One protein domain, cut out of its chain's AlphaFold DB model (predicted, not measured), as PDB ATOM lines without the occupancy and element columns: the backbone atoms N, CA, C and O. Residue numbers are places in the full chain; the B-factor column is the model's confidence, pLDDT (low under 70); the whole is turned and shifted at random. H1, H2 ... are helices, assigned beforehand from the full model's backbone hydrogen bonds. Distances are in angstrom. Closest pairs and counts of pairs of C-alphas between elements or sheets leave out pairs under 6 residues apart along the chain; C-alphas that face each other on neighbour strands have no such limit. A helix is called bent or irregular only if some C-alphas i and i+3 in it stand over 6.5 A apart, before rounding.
ATOM      1  N   PRO A 219      18.126   6.763  56.229       76.38
ATOM      2  CA  PRO A 219      16.743   7.019  56.606       76.38
ATOM      3  C   PRO A 219      16.577   8.141  57.626       76.38
ATOM      4  O   PRO A 219      15.666   8.957  57.512       76.38
ATOM      5  N   VAL A 220      17.489   8.227  58.599       75.94
ATOM      6  CA  VAL A 220      17.489   9.309  59.594       75.94
ATOM      7  C   VAL A 220      17.734  10.646  58.900       75.94
ATOM      8  O   VAL A 220      17.066  11.642  59.183       75.94
ATOM      9  N   ARG A 221      18.645  10.657  57.921       79.12
ATOM     10  CA  ARG A 221      18.907  11.839  57.104       79.12
ATOM     11  C   ARG A 221      17.695  12.198  56.243       79.12
ATOM     12  O   ARG A 221      17.310  13.363  56.261       79.12
ATOM     13  N   MET A 222      17.056  11.239  55.571       83.88
ATOM     14  CA  MET A 222      15.837  11.471  54.783       83.88
ATOM     15  C   MET A 222      14.700  12.046  55.629       83.88
ATOM     16  O   MET A 222      14.047  12.993  55.201       83.88
ATOM     17  N   LEU A 223      14.513  11.566  56.860       83.12
ATOM     18  CA  LEU A 223      13.487  12.096  57.762       83.12
ATOM     19  C   LEU A 223      13.733  13.566  58.148       83.12
ATOM     20  O   LEU A 223      12.792  14.316  58.391       83.12
ATOM     21  N   SER A 224      14.995  14.007  58.165       80.50
ATOM     22  CA  SER A 224      15.360  15.405  58.440       80.50
ATOM     23  C   SER A 224      15.274  16.337  57.220       80.50
ATOM     24  O   SER A 224      15.312  17.560  57.383       80.50
ATOM     25  N   TRP A 225      15.126  15.797  56.002       86.38
ATOM     26  CA  TRP A 225      15.114  16.589  54.766       86.38
ATOM     27  C   TRP A 225      13.986  17.619  54.673       86.38
ATOM     28  O   TRP A 225      14.293  18.732  54.244       86.38
ATOM     29  N   PRO A 226      12.731  17.351  55.094       91.38
ATOM     30  CA  PRO A 226      11.666  18.352  55.020       91.38
ATOM     31  C   PRO A 226      12.005  19.629  55.795       91.38
ATOM     32  O   PRO A 226      11.810  20.736  55.299       91.38
ATOM     33  N   LYS A 227      12.603  19.482  56.985       88.38
ATOM     34  CA  LYS A 227      13.060  20.616  57.797       88.38
ATOM     35  C   LYS A 227      14.175  21.389  57.093       88.38
ATOM     36  O   LYS A 227      14.123  22.614  57.030       88.38
ATOM     37  N   SER A 228      15.180  20.689  56.569       86.81
ATOM     38  CA  SER A 228      16.289  21.322  55.844       86.81
ATOM     39  C   SER A 228      15.819  22.043  54.580       86.81
ATOM     40  O   SER A 228      16.283  23.147  54.309       86.81
ATOM     41  N   LEU A 229      14.877  21.454  53.840       89.75
ATOM     42  CA  LEU A 229      14.286  22.045  52.643       89.75
ATOM     43  C   LEU A 229      13.499  23.311  52.986       89.75
ATOM     44  O   LEU A 229      13.702  24.342  52.356       89.75
ATOM     45  N   LEU A 230      12.653  23.268  54.015       92.25
ATOM     46  CA  LEU A 230      11.870  24.429  54.436       92.25
ATOM     47  C   LEU A 230      12.768  25.584  54.901       92.25
ATOM     48  O   LEU A 230      12.568  26.727  54.496       92.25
ATOM     49  N   LEU A 231      13.810  25.284  55.683       90.31
ATOM     50  CA  LEU A 231      14.810  26.279  56.080       90.31
ATOM     51  C   LEU A 231      15.561  26.854  54.875       90.31
ATOM     52  O   LEU A 231      15.820  28.055  54.846       90.31
ATOM     53  N   LEU A 232      15.875  26.030  53.872       90.25
ATOM     54  CA  LEU A 232      16.484  26.491  52.628       90.25
ATOM     55  C   LEU A 232      15.549  27.444  51.877       90.25
ATOM     56  O   LEU A 232      16.003  28.499  51.451       90.25
ATOM     57  N   VAL A 233      14.257  27.124  51.751       93.50
ATOM     58  CA  VAL A 233      13.279  28.001  51.082       93.50
ATOM     59  C   VAL A 233      13.168  29.344  51.803       93.50
ATOM     60  O   VAL A 233      13.239  30.385  51.152       93.50
ATOM     61  N   ILE A 234      13.064  29.342  53.136       93.50
ATOM     62  CA  ILE A 234      13.035  30.579  53.936       93.50
ATOM     63  C   ILE A 234      14.320  31.381  53.723       93.50
ATOM     64  O   ILE A 234      14.272  32.588  53.485       93.50
ATOM     65  N   TRP A 235      15.472  30.714  53.787       92.31
ATOM     66  CA  TRP A 235      16.770  31.356  53.630       92.31
ATOM     67  C   TRP A 235      16.947  31.964  52.231       92.31
ATOM     68  O   TRP A 235      17.371  33.115  52.117       92.31
ATOM     69  N   VAL A 236      16.550  31.247  51.174       90.38
ATOM     70  CA  VAL A 236      16.562  31.741  49.788       90.38
ATOM     71  C   VAL A 236      15.591  32.907  49.618       90.38
ATOM     72  O   VAL A 236      15.967  33.923  49.037       90.38
ATOM     73  N   GLY A 237      14.374  32.809  50.155       90.12
ATOM     74  CA  GLY A 237      13.383  33.886  50.102       90.12
ATOM     75  C   GLY A 237      13.891  35.164  50.771       90.12
ATOM     76  O   GLY A 237      13.860  36.238  50.170       90.12
ATOM     77  N   HIS A 238      14.457  35.039  51.974       89.44
ATOM     78  CA  HIS A 238      15.096  36.152  52.670       89.44
ATOM     79  C   HIS A 238      16.254  36.746  51.854       89.44
ATOM     80  O   HIS A 238      16.356  37.965  51.720       89.44
ATOM     81  N   TRP A 239      17.109  35.906  51.261       86.50
ATOM     82  CA  TRP A 239      18.223  36.368  50.433       86.50
ATOM     83  C   TRP A 239      17.753  37.135  49.188       86.50
ATOM     84  O   TRP A 239      18.283  38.205  48.880       86.50
ATOM     85  N   LEU A 240      16.731  36.627  48.493       88.25
ATOM     86  CA  LEU A 240      16.142  37.274  47.321       88.25
ATOM     87  C   LEU A 240      15.553  38.642  47.681       88.25
ATOM     88  O   LEU A 240      15.863  39.633  47.018       88.25
ATOM     89  N   ILE A 241      14.784  38.731  48.767       87.06
ATOM     90  CA  ILE A 241      14.193  39.996  49.217       87.06
ATOM     91  C   ILE A 241      15.290  41.000  49.593       87.06
ATOM     92  O   ILE A 241      15.320  42.115  49.076       87.06
ATOM     93  N   VAL A 242      16.232  40.610  50.450       84.50
ATOM     94  CA  VAL A 242      17.207  41.546  51.027       84.50
ATOM     95  C   VAL A 242      18.259  42.009  50.017       84.50
ATOM     96  O   VAL A 242      18.607  43.194  49.989       84.50
ATOM     97  N   PHE A 243      18.771  41.106  49.179       82.00
ATOM     98  CA  PHE A 243      19.889  41.421  48.285       82.00
ATOM     99  C   PHE A 243      19.458  41.695  46.846       82.00
ATOM    100  O   PHE A 243      20.086  42.522  46.187       82.00
ATOM    101  N   THR A 244      18.385  41.064  46.358       79.81
ATOM    102  CA  THR A 244      17.924  41.275  44.972       79.81
ATOM    103  C   THR A 244      16.939  42.439  44.888       79.81
ATOM    104  O   THR A 244      17.102  43.307  44.032       79.81
ATOM    105  N   ILE A 245      15.963  42.504  45.804       80.50
ATOM    106  CA  ILE A 245      14.918  43.543  45.792       80.50
ATOM    107  C   ILE A 245      15.367  44.792  46.567       80.50
ATOM    108  O   ILE A 245      15.359  45.889  46.019       80.50
ATOM    109  N   CYS A 246      15.829  44.644  47.814       81.94
ATOM    110  CA  CYS A 246      16.247  45.775  48.654       81.94
ATOM    111  C   CYS A 246      17.680  46.276  48.389       81.94
ATOM    112  O   CYS A 246      18.083  47.269  48.993       81.94
ATOM    113  N   ARG A 247      18.455  45.601  47.522       80.75
ATOM    114  CA  ARG A 247      19.827  45.969  47.098       80.75
ATOM    115  C   ARG A 247      20.762  46.410  48.238       80.75
ATOM    116  O   ARG A 247      21.541  47.352  48.087       80.75
ATOM    117  N   ARG A 248      20.710  45.737  49.393       79.50
ATOM    118  CA  ARG A 248      21.649  46.017  50.492       79.50
ATOM    119  C   ARG A 248      23.069  45.569  50.134       79.50
ATOM    120  O   ARG A 248      23.255  44.587  49.419       79.50
ATOM    121  N   GLN A 249      24.075  46.266  50.664       81.69
ATOM    122  CA  GLN A 249      25.468  45.825  50.552       81.69
ATOM    123  C   GLN A 249      25.685  44.528  51.346       81.69
ATOM    124  O   GLN A 249      25.076  44.323  52.398       81.69
ATOM    125  N   TYR A 250      26.555  43.646  50.845       82.50
ATOM    126  CA  TYR A 250      26.891  42.399  51.532       82.50
ATOM    127  C   TYR A 250      27.665  42.690  52.823       82.50
ATOM    128  O   TYR A 250      28.699  43.361  52.787       82.50
ATOM    129  N   GLY A 251      27.192  42.154  53.949       86.31
ATOM    130  CA  GLY A 251      27.961  42.106  55.191       86.31
ATOM    131  C   GLY A 251      29.071  41.054  55.128       86.31
ATOM    132  O   GLY A 251      29.182  40.289  54.165       86.31
ATOM    133  N   ASP A 252      29.915  41.006  56.153       83.56
ATOM    134  CA  ASP A 252      31.116  40.164  56.129       83.56
ATOM    135  C   ASP A 252      30.799  38.665  56.153       83.56
ATOM    136  O   ASP A 252      31.455  37.886  55.463       83.56
ATOM    137  N   GLU A 253      29.730  38.258  56.837       85.88
ATOM    138  CA  GLU A 253      29.253  36.870  56.827       85.88
ATOM    139  C   GLU A 253      28.735  36.447  55.446       85.88
ATOM    140  O   GLU A 253      29.003  35.340  54.976       85.88
ATOM    141  N   GLN A 254      28.057  37.353  54.734       87.56
ATOM    142  CA  GLN A 254      27.585  37.098  53.375       87.56
ATOM    143  C   GLN A 254      28.742  37.009  52.377       87.56
ATOM    144  O   GLN A 254      28.731  36.138  51.505       87.56
ATOM    145  N   LYS A 255      29.768  37.858  52.529       89.81
ATOM    146  CA  LYS A 255      30.998  37.778  51.725       89.81
ATOM    147  C   LYS A 255      31.712  36.445  51.944       89.81
ATOM    148  O   LYS A 255      32.056  35.782  50.970       89.81
ATOM    149  N   LYS A 256      31.887  36.021  53.204       89.88
ATOM    150  CA  LYS A 256      32.480  34.715  53.547       89.88
ATOM    151  C   LYS A 256      31.685  33.563  52.929       89.88
ATOM    152  O   LYS A 256      32.282  32.675  52.325       89.88
ATOM    153  N   PHE A 257      30.351  33.601  53.011       89.56
ATOM    154  CA  PHE A 257      29.484  32.593  52.397       89.56
ATOM    155  C   PHE A 257      29.672  32.504  50.875       89.56
ATOM    156  O   PHE A 257      29.838  31.403  50.352       89.56
ATOM    157  N   LEU A 258      29.688  33.640  50.170       88.31
ATOM    158  CA  LEU A 258      29.871  33.691  48.714       88.31
ATOM    159  C   LEU A 258      31.237  33.148  48.287       88.31
ATOM    160  O   LEU A 258      31.314  32.329  47.375       88.31
ATOM    161  N   ILE A 259      32.306  33.546  48.982       90.00
ATOM    162  CA  ILE A 259      33.658  33.035  48.719       90.00
ATOM    163  C   ILE A 259      33.691  31.516  48.910       90.00
ATOM    164  O   ILE A 259      34.180  30.787  48.047       90.00
ATOM    165  N   ARG A 260      33.132  31.030  50.023       89.56
ATOM    166  CA  ARG A 260      33.047  29.600  50.330       89.56
ATOM    167  C   ARG A 260      32.271  28.841  49.250       89.56
ATOM    168  O   ARG A 260      32.717  27.785  48.807       89.56
ATOM    169  N   TYR A 261      31.142  29.394  48.809       87.56
ATOM    170  CA  TYR A 261      30.306  28.833  47.752       87.56
ATOM    171  C   TYR A 261      31.056  28.740  46.416       87.56
ATOM    172  O   TYR A 261      31.064  27.677  45.801       87.56
ATOM    173  N   TYR A 262      31.756  29.796  45.994       88.56
ATOM    174  CA  TYR A 262      32.518  29.787  44.739       88.56
ATOM    175  C   TYR A 262      33.721  28.844  44.758       88.56
ATOM    176  O   TYR A 262      34.052  28.249  43.733       88.56
ATOM    177  N   LEU A 263      34.359  28.679  45.918       86.38
ATOM    178  CA  LEU A 263      35.439  27.712  46.104       86.38
ATOM    179  C   LEU A 263      34.933  26.266  46.235       86.38
ATOM    180  O   LEU A 263      35.745  25.347  46.179       86.38
ATOM    181  N   GLY A 264      33.622  26.057  46.401       82.56
ATOM    182  CA  GLY A 264      33.035  24.732  46.607       82.56
ATOM    183  C   GLY A 264      33.412  24.101  47.950       82.56
ATOM    184  O   GLY A 264      33.510  22.881  48.044       82.56
ATOM    185  N   LEU A 265      33.667  24.919  48.977       81.81
ATOM    186  CA  LEU A 265      34.106  24.453  50.296       81.81
ATOM    187  C   LEU A 265      32.922  24.268  51.255       81.81
ATOM    188  O   LEU A 265      31.964  25.045  51.248       81.81
ATOM    189  N   SER A 266      32.995  23.273  52.142       79.75
ATOM    190  CA  SER A 266      32.078  23.170  53.284       79.75
ATOM    191  C   SER A 266      32.469  24.157  54.396       79.75
ATOM    192  O   SER A 266      33.592  24.665  54.427       79.75
ATOM    193  N   GLN A 267      31.553  24.454  55.329       80.19
ATOM    194  CA  GLN A 267      31.845  25.358  56.459       80.19
ATOM    195  C   GLN A 267      33.050  24.871  57.272       80.19
ATOM    196  O   GLN A 267      33.938  25.648  57.593       80.19
ATOM    197  N   LYS A 268      33.123  23.563  57.529       75.56
ATOM    198  CA  LYS A 268      34.226  22.970  58.288       75.56
ATOM    199  C   LYS A 268      35.555  23.119  57.552       75.56
ATOM    200  O   LYS A 268      36.551  23.475  58.165       75.56
ATOM    201  N   GLN A 269      35.573  22.889  56.236       75.94
ATOM    202  CA  GLN A 269      36.779  23.066  55.417       75.94
ATOM    203  C   GLN A 269      37.261  24.518  55.415       75.94
ATOM    204  O   GLN A 269      38.462  24.764  55.465       75.94
ATOM    205  N   TRP A 270      36.329  25.471  55.384       80.69
ATOM    206  CA  TRP A 270      36.637  26.892  55.498       80.69
ATOM    207  C   TRP A 270      37.268  27.247  56.850       80.69
ATOM    208  O   TRP A 270      38.193  28.054  56.896       80.69
ATOM    209  N   ASP A 271      36.819  26.620  57.936       83.50
ATOM    210  CA  ASP A 271      37.339  26.871  59.284       83.50
ATOM    211  C   ASP A 271      38.761  26.331  59.501       83.50
ATOM    212  O   ASP A 271      39.513  26.892  60.294       83.50
ATOM    213  N   PHE A 272      39.172  25.313  58.739       78.88
ATOM    214  CA  PHE A 272      40.554  24.822  58.735       78.88
ATOM    215  C   PHE A 272      41.529  25.717  57.960       78.88
ATOM    216  O   PHE A 272      42.745  25.554  58.088       78.88
ATOM    217  N   ILE A 273      41.037  26.641  57.130       85.12
ATOM    218  CA  ILE A 273      41.911  27.557  56.399       85.12
ATOM    219  C   ILE A 273      42.463  28.601  57.385       85.12
ATOM    220  O   ILE A 273      41.672  29.257  58.062       85.12
ATOM    221  N   PRO A 274      43.796  28.810  57.441       87.88
ATOM    222  CA  PRO A 274      44.397  29.815  58.312       87.88
ATOM    223  C   PRO A 274      43.780  31.202  58.124       87.88
ATOM    224  O   PRO A 274      43.551  31.630  56.990       87.88
ATOM    225  N   GLU A 275      43.584  31.929  59.227       86.25
ATOM    226  CA  GLU A 275      42.878  33.217  59.229       86.25
ATOM    227  C   GLU A 275      43.466  34.228  58.239       86.25
ATOM    228  O   GLU A 275      42.720  34.840  57.478       86.25
ATOM    229  N   HIS A 276      44.796  34.316  58.149       89.62
ATOM    230  CA  HIS A 276      45.471  35.209  57.201       89.62
ATOM    231  C   HIS A 276      45.030  34.960  55.751       89.62
ATOM    232  O   HIS A 276      44.789  35.895  54.996       89.62
ATOM    233  N   ARG A 277      44.860  33.691  55.357       85.31
ATOM    234  CA  ARG A 277      44.464  33.329  53.995       85.31
ATOM    235  C   ARG A 277      42.995  33.676  53.753       85.31
ATOM    236  O   ARG A 277      42.646  34.120  52.661       85.31
ATOM    237  N   ARG A 278      42.143  33.516  54.772       88.25
ATOM    238  CA  ARG A 278      40.731  33.935  54.717       88.25
ATOM    239  C   ARG A 278      40.610  35.446  54.542       88.25
ATOM    240  O   ARG A 278      39.807  35.894  53.727       88.25
ATOM    241  N   GLN A 279      41.448  36.214  55.235       88.62
ATOM    242  CA  GLN A 279      41.525  37.668  55.092       88.62
ATOM    243  C   GLN A 279      41.997  38.077  53.696       88.62
ATOM    244  O   GLN A 279      41.332  38.887  53.058       88.62
ATOM    245  N   THR A 280      43.027  37.426  53.145       89.06
ATOM    246  CA  THR A 280      43.468  37.673  51.761       89.06
ATOM    247  C   THR A 280      42.340  37.467  50.742       89.06
ATOM    248  O   THR A 280      42.229  38.214  49.772       89.06
ATOM    249  N   TYR A 281      41.467  36.476  50.945       89.38
ATOM    250  CA  TYR A 281      40.315  36.254  50.064       89.38
ATOM    251  C   TYR A 281      39.271  37.372  50.135       89.38
ATOM    252  O   TYR A 281      38.654  37.708  49.119       89.38
ATOM    253  N   LEU A 282      39.087  37.960  51.319       88.50
ATOM    254  CA  LEU A 282      38.236  39.130  51.508       88.50
ATOM    255  C   LEU A 282      38.884  40.375  50.880       88.50
ATOM    256  O   LEU A 282      38.237  41.095  50.129       88.50
ATOM    257  N   GLU A 283      40.176  40.600  51.089       89.50
ATOM    258  CA  GLU A 283      40.903  41.726  50.485       89.50
ATOM    259  C   GLU A 283      40.871  41.682  48.953       89.50
ATOM    260  O   GLU A 283      40.636  42.695  48.295       89.50
ATOM    261  N   GLN A 284      41.019  40.486  48.375       89.12
ATOM    262  CA  GLN A 284      40.935  40.249  46.932       89.12
ATOM    263  C   GLN A 284      39.506  40.332  46.375       89.12
ATOM    264  O   GLN A 284      39.313  40.114  45.181       89.12
ATOM    265  N   LYS A 285      38.502  40.637  47.208       89.81
ATOM    266  CA  LYS A 285      37.089  40.767  46.825       89.81
ATOM    267  C   LYS A 285      36.550  39.548  46.071       89.81
ATOM    268  O   LYS A 285      35.741  39.679  45.154       89.81
ATOM    269  N   LEU A 286      36.954  38.343  46.483       89.75
ATOM    270  CA  LEU A 286      36.571  37.092  45.811       89.75
ATOM    271  C   LEU A 286      35.071  36.758  45.916       89.75
ATOM    272  O   LEU A 286      34.621  35.809  45.284       89.75
ATOM    273  N   TRP A 287      34.288  37.521  46.686       87.44
ATOM    274  CA  TRP A 287      32.825  37.405  46.706       87.44
ATOM    275  C   TRP A 287      32.161  37.948  45.431       87.44
ATOM    276  O   TRP A 287      30.985  37.671  45.198       87.44
ATOM    277  N   ASP A 288      32.876  38.726  44.612       87.81
ATOM    278  CA  ASP A 288      32.412  39.098  43.278       87.81
ATOM    279  C   ASP A 288      32.792  38.012  42.267       87.81
ATOM    280  O   ASP A 288      33.956  37.631  42.121       87.81
ATOM    281  N   PHE A 289      31.794  37.532  41.530       86.38
ATOM    282  CA  PHE A 289      31.946  36.427  40.594       86.38
ATOM    283  C   PHE A 289      32.937  36.745  39.467       86.38
ATOM    284  O   PHE A 289      33.727  35.881  39.080       86.38
ATOM    285  N   LYS A 290      32.953  37.987  38.957       90.19
ATOM    286  CA  LYS A 290      33.889  38.390  37.890       90.19
ATOM    287  C   LYS A 290      35.331  38.336  38.388       90.19
ATOM    288  O   LYS A 290      36.194  37.738  37.744       90.19
ATOM    289  N   THR A 291      35.565  38.907  39.565       90.44
ATOM    290  CA  THR A 291      36.868  38.901  40.237       90.44
ATOM    291  C   THR A 291      37.337  37.473  40.541       90.44
ATOM    292  O   THR A 291      38.478  37.112  40.240       90.44
ATOM    293  N   PHE A 292      36.433  36.614  41.021       90.69
ATOM    294  CA  PHE A 292      36.707  35.196  41.253       90.69
ATOM    295  C   PHE A 292      37.119  34.446  39.975       90.69
ATOM    296  O   PHE A 292      38.084  33.680  39.993       90.69
ATOM    297  N   GLN A 293      36.443  34.676  38.843       88.81
ATOM    298  CA  GLN A 293      36.803  34.029  37.577       88.81
ATOM    299  C   GLN A 293      38.215  34.397  37.110       88.81
ATOM    300  O   GLN A 293      38.962  33.526  36.653       88.81
ATOM    301  N   VAL A 294      38.594  35.671  37.234       91.44
ATOM    302  CA  VAL A 294      39.942  36.144  36.886       91.44
ATOM    303  C   VAL A 294      40.985  35.495  37.795       91.44
ATOM    304  O   VAL A 294      41.986  34.963  37.309       91.44
ATOM    305  N   TRP A 295      40.724  35.460  39.102       90.81
ATOM    306  CA  TRP A 295      41.588  34.786  40.069       90.81
ATOM    307  C   TRP A 295      41.757  33.294  39.749       90.81
ATOM    308  O   TRP A 295      42.883  32.797  39.711       90.81
ATOM    309  N   ARG A 296      40.667  32.587  39.425       87.62
ATOM    310  CA  ARG A 296      40.694  31.153  39.096       87.62
ATOM    311  C   ARG A 296      41.523  30.866  37.842       87.62
ATOM    312  O   ARG A 296      42.264  29.886  37.815       87.62
ATOM    313  N   ARG A 297      41.452  31.734  36.826       86.50
ATOM    314  CA  ARG A 297      42.319  31.651  35.634       86.50
ATOM    315  C   ARG A 297      43.789  31.855  35.996       86.50
ATOM    316  O   ARG A 297      44.629  31.085  35.544       86.50
ATOM    317  N   LYS A 298      44.094  32.836  36.851       89.75
ATOM    318  CA  LYS A 298      45.463  33.113  37.312       89.75
ATOM    319  C   LYS A 298      46.065  31.938  38.088       89.75
ATOM    320  O   LYS A 298      47.231  31.621  37.883       89.75
ATOM    321  N   GLN A 299      45.277  31.272  38.936       82.81
ATOM    322  CA  GLN A 299      45.720  30.062  39.637       82.81
ATOM    323  C   GLN A 299      46.008  28.921  38.661       82.81
ATOM    324  O   GLN A 299      47.073  28.326  38.735       82.81
ATOM    325  N   ARG A 300      45.117  28.674  37.689       78.25
ATOM    326  CA  ARG A 300      45.327  27.633  36.671       78.25
ATOM    327  C   ARG A 300      46.586  27.874  35.834       78.25
ATOM    328  O   ARG A 300      47.306  26.924  35.567       78.25
ATOM    329  N   ASN A 301      46.859  29.121  35.450       82.12
ATOM    330  CA  ASN A 301      48.066  29.459  34.693       82.12
ATOM    331  C   ASN A 301      49.339  29.235  35.525       82.12
ATOM    332  O   ASN A 301      50.278  28.640  35.019       82.12
ATOM    333  N   ARG A 302      49.332  29.591  36.819       75.19
ATOM    334  CA  ARG A 302      50.448  29.293  37.737       75.19
ATOM    335  C   ARG A 302      50.681  27.793  37.925       75.19
ATOM    336  O   ARG A 302      51.825  27.363  38.006       75.19
ATOM    337  N   SER A 303      49.611  26.999  37.997       62.72
ATOM    338  CA  SER A 303      49.692  25.532  38.063       62.72
ATOM    339  C   SER A 303      50.162  24.905  36.746       62.72
ATOM    340  O   SER A 303      50.815  23.873  36.765       62.72
ATOM    341  N   GLY A 304      49.835  25.520  35.605       57.78
ATOM    342  CA  GLY A 304      50.301  25.095  34.282       57.78
ATOM    343  C   GLY A 304      51.769  25.439  34.018       57.78
ATOM    344  O   GLY A 304      52.478  24.628  33.443       57.78
ATOM    345  N   GLU A 305      52.246  26.594  34.492       54.12
ATOM    346  CA  GLU A 305      53.664  26.991  34.416       54.12
ATOM    347  C   GLU A 305      54.564  26.173  35.352       54.12
ATOM    348  O   GLU A 305      55.727  25.957  35.040       54.12
ATOM    349  N   SER A 306      54.034  25.669  36.471       49.56
ATOM    350  CA  SER A 306      54.756  24.742  37.361       49.56
ATOM    351  C   SER A 306      54.650  23.269  36.940       49.56
ATOM    352  O   SER A 306      55.364  22.436  37.479       49.56
ATOM    353  N   GLY A 307      53.796  22.941  35.964       39.50
ATOM    354  CA  GLY A 307      53.649  21.593  35.400       39.50
ATOM    355  C   GLY A 307      54.527  21.319  34.175       39.50
ATOM    356  O   GLY A 307      54.323  20.308  33.508       39.50
TER     357      GLY A 307
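What this domain is: This is residues 219 to 307 of the 314 residues of a protein of Spongospora subterranea (UniProt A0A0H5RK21). A long helix, H1, and a second long helix, H5, reach out on opposite sides of a small, loose middle of three shorter helices, H2, H3 and H4, like the two limbs of a wide V that do not meet at its foot. H1 is joined to this middle by one short link, residues 246 to 251, while H5 begins near H2 and then sticks out with residues 297 to 307. The printed part has 89 residues with five named helices, in the order H1, H2, H3, H4, H5 along the chain, and no named strand; the class is all helix. The whole is loose, with a radius of gyration of the C-alphas of 16.5 A, and the C-alphas span 48 by 38 by 22 A along their three main axes.

Where its parts are: The longest helix by residues is H1, residues 219 to 245, which measures 38.1 A from its first to its last C-alpha. It begins at C-alpha 219 at (16.743, 7.019, 56.606) and ends at C-alpha 245 at (14.918, 43.543, 45.792). H1 is irregular: C-alphas 223 and 226 are 7.1 A apart, where about 5 A would stand in a regular helix. It has a kink of 37 degrees near residue 227. H2 holds residues 252 to 263 and is 16.6 A long, with C-alpha 252 at (31.116, 40.164, 56.129). H3 is a short helix of five residues, 267 to 271. H4 holds residues 275 to 283 and is 12.4 A long. H5, residues 289 to 307, is 26.8 A long and ends at C-alpha 307 at (53.649, 21.593, 35.400).

How they stand to each other: H1 touches no helix. It is apart from H2, H3, H4 and H5. Residues 219 to 238, which belong to H1, stand free, and so do residues 243 to 249, of which 243 to 245 belong to H1. The centre of H2 is the nearest to the mean of the C-alphas, at 2.9 A. H2 and H4 only just touch, with 3 pairs of C-alphas within 8 A, and H2 does so with residues 255 to 259 alone. The closest C-alphas of H2 and H4 are those of Lys 255 and Leu 282, 7.4 A apart. The lines of H2 and H4 are about perpendicular, at 86 degrees. H2 and H3 are close but not clearly touching, and their closest C-alphas, those of Arg 260 and Trp 270, are 6.9 A apart. H2 and H5 are close but not clearly touching too, with the closest C-alphas, those of Tyr 262 and Phe 292, 7.7 A apart. H2 and H5 run the same way at a steep tilt of 45 degrees. H3 and H4 are apart, but only just, with their closest C-alphas at 8.2 A. H5 is apart from H3 and from H4. In H2, H3, H4 and H5 every O i to N i+4 pair is within hydrogen-bond range, and in H1 21 of 23 such pairs are.

The domain as a whole: The two C-alphas farthest apart are those of Leu 223 and Glu 305, at 48.8 A. The first and last printed C-alphas, those of Pro 219 and Gly 307, are 45.0 A apart. The printed part has no cut. No link is long: H1 to H2 is a short link of 6 residues, and the links H2 to H3, H3 to H4 and H4 to H5 are tight. The mean pLDDT of the printed part is 84.1, and residues 303 to 307 of H5 are under 70.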